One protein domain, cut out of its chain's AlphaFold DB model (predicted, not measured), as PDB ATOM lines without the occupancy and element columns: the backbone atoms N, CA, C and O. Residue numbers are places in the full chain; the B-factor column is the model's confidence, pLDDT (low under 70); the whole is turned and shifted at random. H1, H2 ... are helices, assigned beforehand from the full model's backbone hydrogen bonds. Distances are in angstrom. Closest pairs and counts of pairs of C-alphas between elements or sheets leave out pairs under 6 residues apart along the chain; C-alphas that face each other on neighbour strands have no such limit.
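Overview. This is residues 88 to 131 of the 133 residues of an uncharacterized protein of Alcaligenes sp. EGD-AK7 (UniProt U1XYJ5). Two helices are strung end to end along an open, angled line: the long H1 makes most of the length, and after a tight link the shorter H2 turns off to one side, as in an L with no packing between its arms. The printed part has 44 residues, with two named helices in the order H1, H2 and no named strand; the class is all helix. It is extended, with a radius of gyration of the C-alphas of 17.4 A, and spans 53 by 21 by 11 A.

Arrangement. H1, residues 88 to 109, stands free over its whole length. H2, residues 115 to 129, is apart from H1. Residues 122 to 131, of which 122 to 129 belong to H2, stand free. In H1 and H2 every O i to N i+4 pair is within hydrogen-bond range.

Along the chain. H1 runs 31.7 A from C-alpha 88 at (-10.150, -43.598, -42.214) to C-alpha 109 at (-27.710, -25.816, -22.774). H2 runs 21.2 A and ends at C-alpha 129 at (-21.562, -18.054, -2.204).

Size, cuts and confidence. The C-alphas of Asn 88 and Lys 131, the two farthest apart, are 54.2 A apart. The printed part has no cut. The pLDDT is under 70 at residues 105 to 113, 115 and 129 to 131.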
ATOM      1  N   ASN A  88     -10.557 -44.929 -42.652       89.88
ATOM      2  CA  ASN A  88     -10.150 -43.598 -42.214       89.88
ATOM      3  C   ASN A  88     -11.248 -42.554 -42.450       89.88
ATOM      4  O   ASN A  88     -11.453 -41.702 -41.589       89.88
ATOM      5  N   ARG A  89     -11.962 -42.632 -43.581       90.12
ATOM      6  CA  ARG A  89     -13.097 -41.752 -43.889       90.12
ATOM      7  C   ARG A  89     -14.197 -41.902 -42.838       90.12
ATOM      8  O   ARG A  89     -14.549 -40.924 -42.193       90.12
ATOM      9  N   HIS A  90     -14.629 -43.133 -42.564       91.00
ATOM     10  CA  HIS A  90     -15.638 -43.399 -41.536       91.00
ATOM     11  C   HIS A  90     -15.221 -42.918 -40.142       91.00
ATOM     12  O   HIS A  90     -16.035 -42.360 -39.408       91.00
ATOM     13  N   ALA A  91     -13.954 -43.116 -39.767       89.25
ATOM     14  CA  ALA A  91     -13.446 -42.634 -38.488       89.25
ATOM     15  C   ALA A  91     -13.467 -41.098 -38.405       89.25
ATOM     16  O   ALA A  91     -13.828 -40.543 -37.367       89.25
ATOM     17  N   GLN A  92     -13.107 -40.405 -39.489       89.38
ATOM     18  CA  GLN A  92     -13.158 -38.943 -39.562       89.38
ATOM     19  C   GLN A  92     -14.593 -38.417 -39.491       89.38
ATOM     20  O   GLN A  92     -14.849 -37.488 -38.724       89.38
ATOM     21  N   ASP A  93     -15.520 -39.045 -40.213       90.31
ATOM     22  CA  ASP A  93     -16.938 -38.682 -40.196       90.31
ATOM     23  C   ASP A  93     -17.516 -38.823 -38.780       90.31
ATOM     24  O   ASP A  93     -18.125 -37.885 -38.263       90.31
ATOM     25  N   ALA A  94     -17.231 -39.934 -38.090       89.94
ATOM     26  CA  ALA A  94     -17.679 -40.160 -36.714       89.94
ATOM     27  C   ALA A  94     -17.128 -39.113 -35.726       89.94
ATOM     28  O   ALA A  94     -17.847 -38.621 -34.853       89.94
ATOM     29  N   VAL A  95     -15.852 -38.733 -35.867       91.25
ATOM     30  CA  VAL A  95     -15.248 -37.662 -35.056       91.25
ATOM     31  C   VAL A  95     -15.917 -36.318 -35.347       91.25
ATOM     32  O   VAL A  95     -16.212 -35.562 -34.419       91.25
ATOM     33  N   GLN A  96     -16.188 -36.015 -36.616       88.88
ATOM     34  CA  GLN A  96     -16.825 -34.765 -37.014       88.88
ATOM     35  C   GLN A  96     -18.272 -34.671 -36.511       88.88
ATOM     36  O   GLN A  96     -18.679 -33.615 -36.015       88.88
ATOM     37  N   GLU A  97     -19.031 -35.766 -36.565       88.56
ATOM     38  CA  GLU A  97     -20.366 -35.852 -35.968       88.56
ATOM     39  C   GLU A  97     -20.326 -35.650 -34.453       88.56
ATOM     40  O   GLU A  97     -21.129 -34.883 -33.916       88.56
ATOM     41  N   HIS A  98     -19.358 -36.259 -33.764       86.25
ATOM     42  CA  HIS A  98     -19.195 -36.077 -32.325       86.25
ATOM     43  C   HIS A  98     -18.889 -34.616 -31.959       86.25
ATOM     44  O   HIS A  98     -19.539 -34.048 -31.080       86.25
ATOM     45  N   ILE A  99     -17.966 -33.964 -32.675       86.31
ATOM     46  CA  ILE A  99     -17.654 -32.537 -32.483       86.31
ATOM     47  C   ILE A  99     -18.897 -31.674 -32.729       86.31
ATOM     48  O   ILE A  99     -19.181 -30.751 -31.960       86.31
ATOM     49  N   LYS A 100     -19.670 -31.973 -33.779       86.12
ATOM     50  CA  LYS A 100     -20.917 -31.262 -34.074       86.12
ATOM     51  C   LYS A 100     -21.928 -31.425 -32.938       86.12
ATOM     52  O   LYS A 100     -22.493 -30.424 -32.507       86.12
ATOM     53  N   ALA A 101     -22.107 -32.636 -32.413       82.50
ATOM     54  CA  ALA A 101     -23.003 -32.906 -31.291       82.50
ATOM     55  C   ALA A 101     -22.585 -32.154 -30.017       82.50
ATOM     56  O   ALA A 101     -23.437 -31.582 -29.336       82.50
ATOM     57  N   LEU A 102     -21.284 -32.091 -29.712       79.75
ATOM     58  CA  LEU A 102     -20.771 -31.284 -28.601       79.75
ATOM     59  C   LEU A 102     -21.094 -29.792 -28.791       79.75
ATOM     60  O   LEU A 102     -21.617 -29.157 -27.876       79.75
ATOM     61  N   ASN A 103     -20.865 -29.246 -29.988       74.38
ATOM     62  CA  ASN A 103     -21.165 -27.844 -30.296       74.38
ATOM     63  C   ASN A 103     -22.669 -27.527 -30.239       74.38
ATOM     64  O   ASN A 103     -23.062 -26.478 -29.724       74.38
ATOM     65  N   THR A 104     -23.526 -28.426 -30.731       72.69
ATOM     66  CA  THR A 104     -24.984 -28.262 -30.646       72.69
ATOM     67  C   THR A 104     -25.450 -28.273 -29.193       72.69
ATOM     68  O   THR A 104     -26.172 -27.368 -28.788       72.69
ATOM     69  N   ASN A 105     -24.965 -29.212 -28.376       61.81
ATOM     70  CA  ASN A 105     -25.312 -29.269 -26.958       61.81
ATOM     71  C   ASN A 105     -24.858 -28.013 -26.194       61.81
ATOM     72  O   ASN A 105     -25.643 -27.452 -25.437       61.81
ATOM     73  N   LEU A 106     -23.648 -27.495 -26.436       58.94
ATOM     74  CA  LEU A 106     -23.194 -26.234 -25.825       58.94
ATOM     75  C   LEU A 106     -24.099 -25.040 -26.179       58.94
ATOM     76  O   LEU A 106     -24.317 -24.165 -25.344       58.94
ATOM     77  N   THR A 107     -24.654 -25.021 -27.393       56.34
ATOM     78  CA  THR A 107     -25.548 -23.950 -27.862       56.34
ATOM     79  C   THR A 107     -26.976 -24.100 -27.319       56.34
ATOM     80  O   THR A 107     -27.669 -23.105 -27.145       56.34
ATOM     81  N   THR A 108     -27.426 -25.326 -27.033       54.81
ATOM     82  CA  THR A 108     -28.769 -25.608 -26.489       54.81
ATOM     83  C   THR A 108     -28.835 -25.514 -24.960       54.81
ATOM     84  O   THR A 108     -29.885 -25.178 -24.419       54.81
ATOM     85  N   ILE A 109     -27.740 -25.804 -24.249       53.72
ATOM     86  CA  ILE A 109     -27.710 -25.816 -22.774       53.72
ATOM     87  C   ILE A 109     -27.498 -24.406 -22.195       53.72
ATOM     88  O   ILE A 109     -27.905 -24.136 -21.065       53.72
ATOM     89  N   LEU A 110     -26.901 -23.484 -22.953       54.16
ATOM     90  CA  LEU A 110     -26.839 -22.076 -22.570       54.16
ATOM     91  C   LEU A 110     -28.146 -21.391 -22.993       54.16
ATOM     92  O   LEU A 110     -28.434 -21.339 -24.190       54.16
ATOM     93  N   PRO A 111     -28.939 -20.830 -22.057       58.47
ATOM     94  CA  PRO A 111     -30.007 -19.914 -22.432       58.47
ATOM     95  C   PRO A 111     -29.414 -18.815 -23.321       58.47
ATOM     96  O   PRO A 111     -28.253 -18.446 -23.100       58.47
ATOM     97  N   PRO A 112     -30.163 -18.254 -24.285       60.00
ATOM     98  CA  PRO A 112     -29.755 -17.041 -24.980       60.00
ATOM     99  C   PRO A 112     -29.783 -15.876 -23.981       60.00
ATOM    100  O   PRO A 112     -30.678 -15.043 -23.992       60.00
ATOM    101  N   MET A 113     -28.825 -15.859 -23.059       58.69
ATOM    102  CA  MET A 113     -28.557 -14.751 -22.169       58.69
ATOM    103  C   MET A 113     -27.687 -13.768 -22.926       58.69
ATOM    104  O   MET A 113     -26.636 -14.111 -23.477       58.69
ATOM    105  N   THR A 114     -28.111 -12.517 -22.926       70.19
ATOM    106  CA  THR A 114     -27.242 -11.414 -23.311       70.19
ATOM    107  C   THR A 114     -26.031 -11.370 -22.372       70.19
ATOM    108  O   THR A 114     -26.076 -11.849 -21.234       70.19
ATOM    109  N   LYS A 115     -24.914 -10.781 -22.827       68.31
ATOM    110  CA  LYS A 115     -23.711 -10.623 -21.984       68.31
ATOM    111  C   LYS A 115     -24.060  -9.995 -20.626       68.31
ATOM    112  O   LYS A 115     -23.513 -10.406 -19.609       68.31
ATOM    113  N   GLU A 116     -24.989  -9.043 -20.612       72.31
ATOM    114  CA  GLU A 116     -25.452  -8.341 -19.412       72.31
ATOM    115  C   GLU A 116     -26.153  -9.264 -18.405       72.31
ATOM    116  O   GLU A 116     -25.843  -9.221 -17.213       72.31
ATOM    117  N   GLU A 117     -27.018 -10.161 -18.877       75.50
ATOM    118  CA  GLU A 117     -27.721 -11.135 -18.032       75.50
ATOM    119  C   GLU A 117     -26.771 -12.196 -17.467       75.50
ATOM    120  O   GLU A 117     -26.867 -12.548 -16.288       75.50
ATOM    121  N   ALA A 118     -25.787 -12.638 -18.257       73.50
ATOM    122  CA  ALA A 118     -24.760 -13.573 -17.799       73.50
ATOM    123  C   ALA A 118     -23.895 -12.967 -16.674       73.50
ATOM    124  O   ALA A 118     -23.618 -13.623 -15.665       73.50
ATOM    125  N   PHE A 119     -23.509 -11.690 -16.796       78.06
ATOM    126  CA  PHE A 119     -22.777 -10.984 -15.739       78.06
ATOM    127  C   PHE A 119     -23.636 -10.729 -14.497       78.06
ATOM    128  O   PHE A 119     -23.120 -10.797 -13.377       78.06
ATOM    129  N   ALA A 120     -24.930 -10.452 -14.663       79.50
ATOM    130  CA  ALA A 120     -25.853 -10.293 -13.545       79.50
ATOM    131  C   ALA A 120     -26.020 -11.606 -12.758       79.50
ATOM    132  O   ALA A 120     -25.905 -11.591 -11.530       79.50
ATOM    133  N   GLN A 121     -26.184 -12.742 -13.446       78.81
ATOM    134  CA  GLN A 121     -26.246 -14.063 -12.811       78.81
ATOM    135  C   GLN A 121     -24.947 -14.424 -12.090       78.81
ATOM    136  O   GLN A 121     -24.992 -14.848 -10.937       78.81
ATOM    137  N   LEU A 122     -23.788 -14.194 -12.712       78.88
ATOM    138  CA  LEU A 122     -22.498 -14.462 -12.072       78.88
ATOM    139  C   LEU A 122     -22.317 -13.622 -10.799       78.88
ATOM    140  O   LEU A 122     -21.880 -14.132  -9.768       78.88
ATOM    141  N   ARG A 123     -22.708 -12.341 -10.832       79.81
ATOM    142  CA  ARG A 123     -22.692 -11.472  -9.643       79.81
ATOM    143  C   ARG A 123     -23.619 -11.990  -8.548       79.81
ATOM    144  O   ARG A 123     -23.214 -11.996  -7.386       79.81
ATOM    145  N   GLN A 124     -24.824 -12.442  -8.895       79.69
ATOM    146  CA  GLN A 124     -25.747 -13.041  -7.928       79.69
ATOM    147  C   GLN A 124     -25.190 -14.337  -7.329       79.69
ATOM    148  O   GLN A 124     -25.267 -14.527  -6.118       79.69
ATOM    149  N   GLN A 125     -24.562 -15.190  -8.137       78.62
ATOM    150  CA  GLN A 125     -23.983 -16.453  -7.685       78.62
ATOM    151  C   GLN A 125     -22.786 -16.230  -6.745       78.62
ATOM    152  O   GLN A 125     -22.699 -16.856  -5.689       78.62
ATOM    153  N   VAL A 126     -21.910 -15.269  -7.059       79.62
ATOM    154  CA  VAL A 126     -20.794 -14.867  -6.182       79.62
ATOM    155  C   VAL A 126     -21.303 -14.271  -4.867       79.62
ATOM    156  O   VAL A 126     -20.735 -14.536  -3.807       79.62
ATOM    157  N   GLN A 127     -22.390 -13.496  -4.899       78.19
ATOM    158  CA  GLN A 127     -23.017 -12.971  -3.683       78.19
ATOM    159  C   GLN A 127     -23.696 -14.064  -2.848       78.19
ATOM    160  O   GLN A 127     -23.631 -14.000  -1.623       78.19
ATOM    161  N   ALA A 128     -24.307 -15.067  -3.482       73.88
ATOM    162  CA  ALA A 128     -24.901 -16.213  -2.799       73.88
ATOM    163  C   ALA A 128     -23.831 -17.091  -2.129       73.88
ATOM    164  O   ALA A 128     -23.996 -17.474  -0.974       73.88
ATOM    165  N   MET A 129     -22.694 -17.326  -2.794       65.31
ATOM    166  CA  MET A 129     -21.562 -18.054  -2.204       65.31
ATOM    167  C   MET A 129     -20.917 -17.308  -1.033       65.31
ATOM    168  O   MET A 129     -20.491 -17.933  -0.074       65.31
ATOM    169  N   ARG A 130     -20.899 -15.970  -1.067       68.75
ATOM    170  CA  ARG A 130     -20.434 -15.142   0.059       68.75
ATOM    171  C   ARG A 130     -21.390 -15.107   1.256       68.75
ATOM    172  O   ARG A 130     -20.995 -14.611   2.305       68.75
ATOM    173  N   LYS A 131     -22.638 -15.553   1.086       60.88
ATOM    174  CA  LYS A 131     -23.680 -15.578   2.125       60.88
ATOM    175  C   LYS A 131     -23.943 -16.980   2.686       60.88
ATOM    176  O   LYS A 131     -24.790 -17.103   3.566       60.88
TER     177      LYS A 131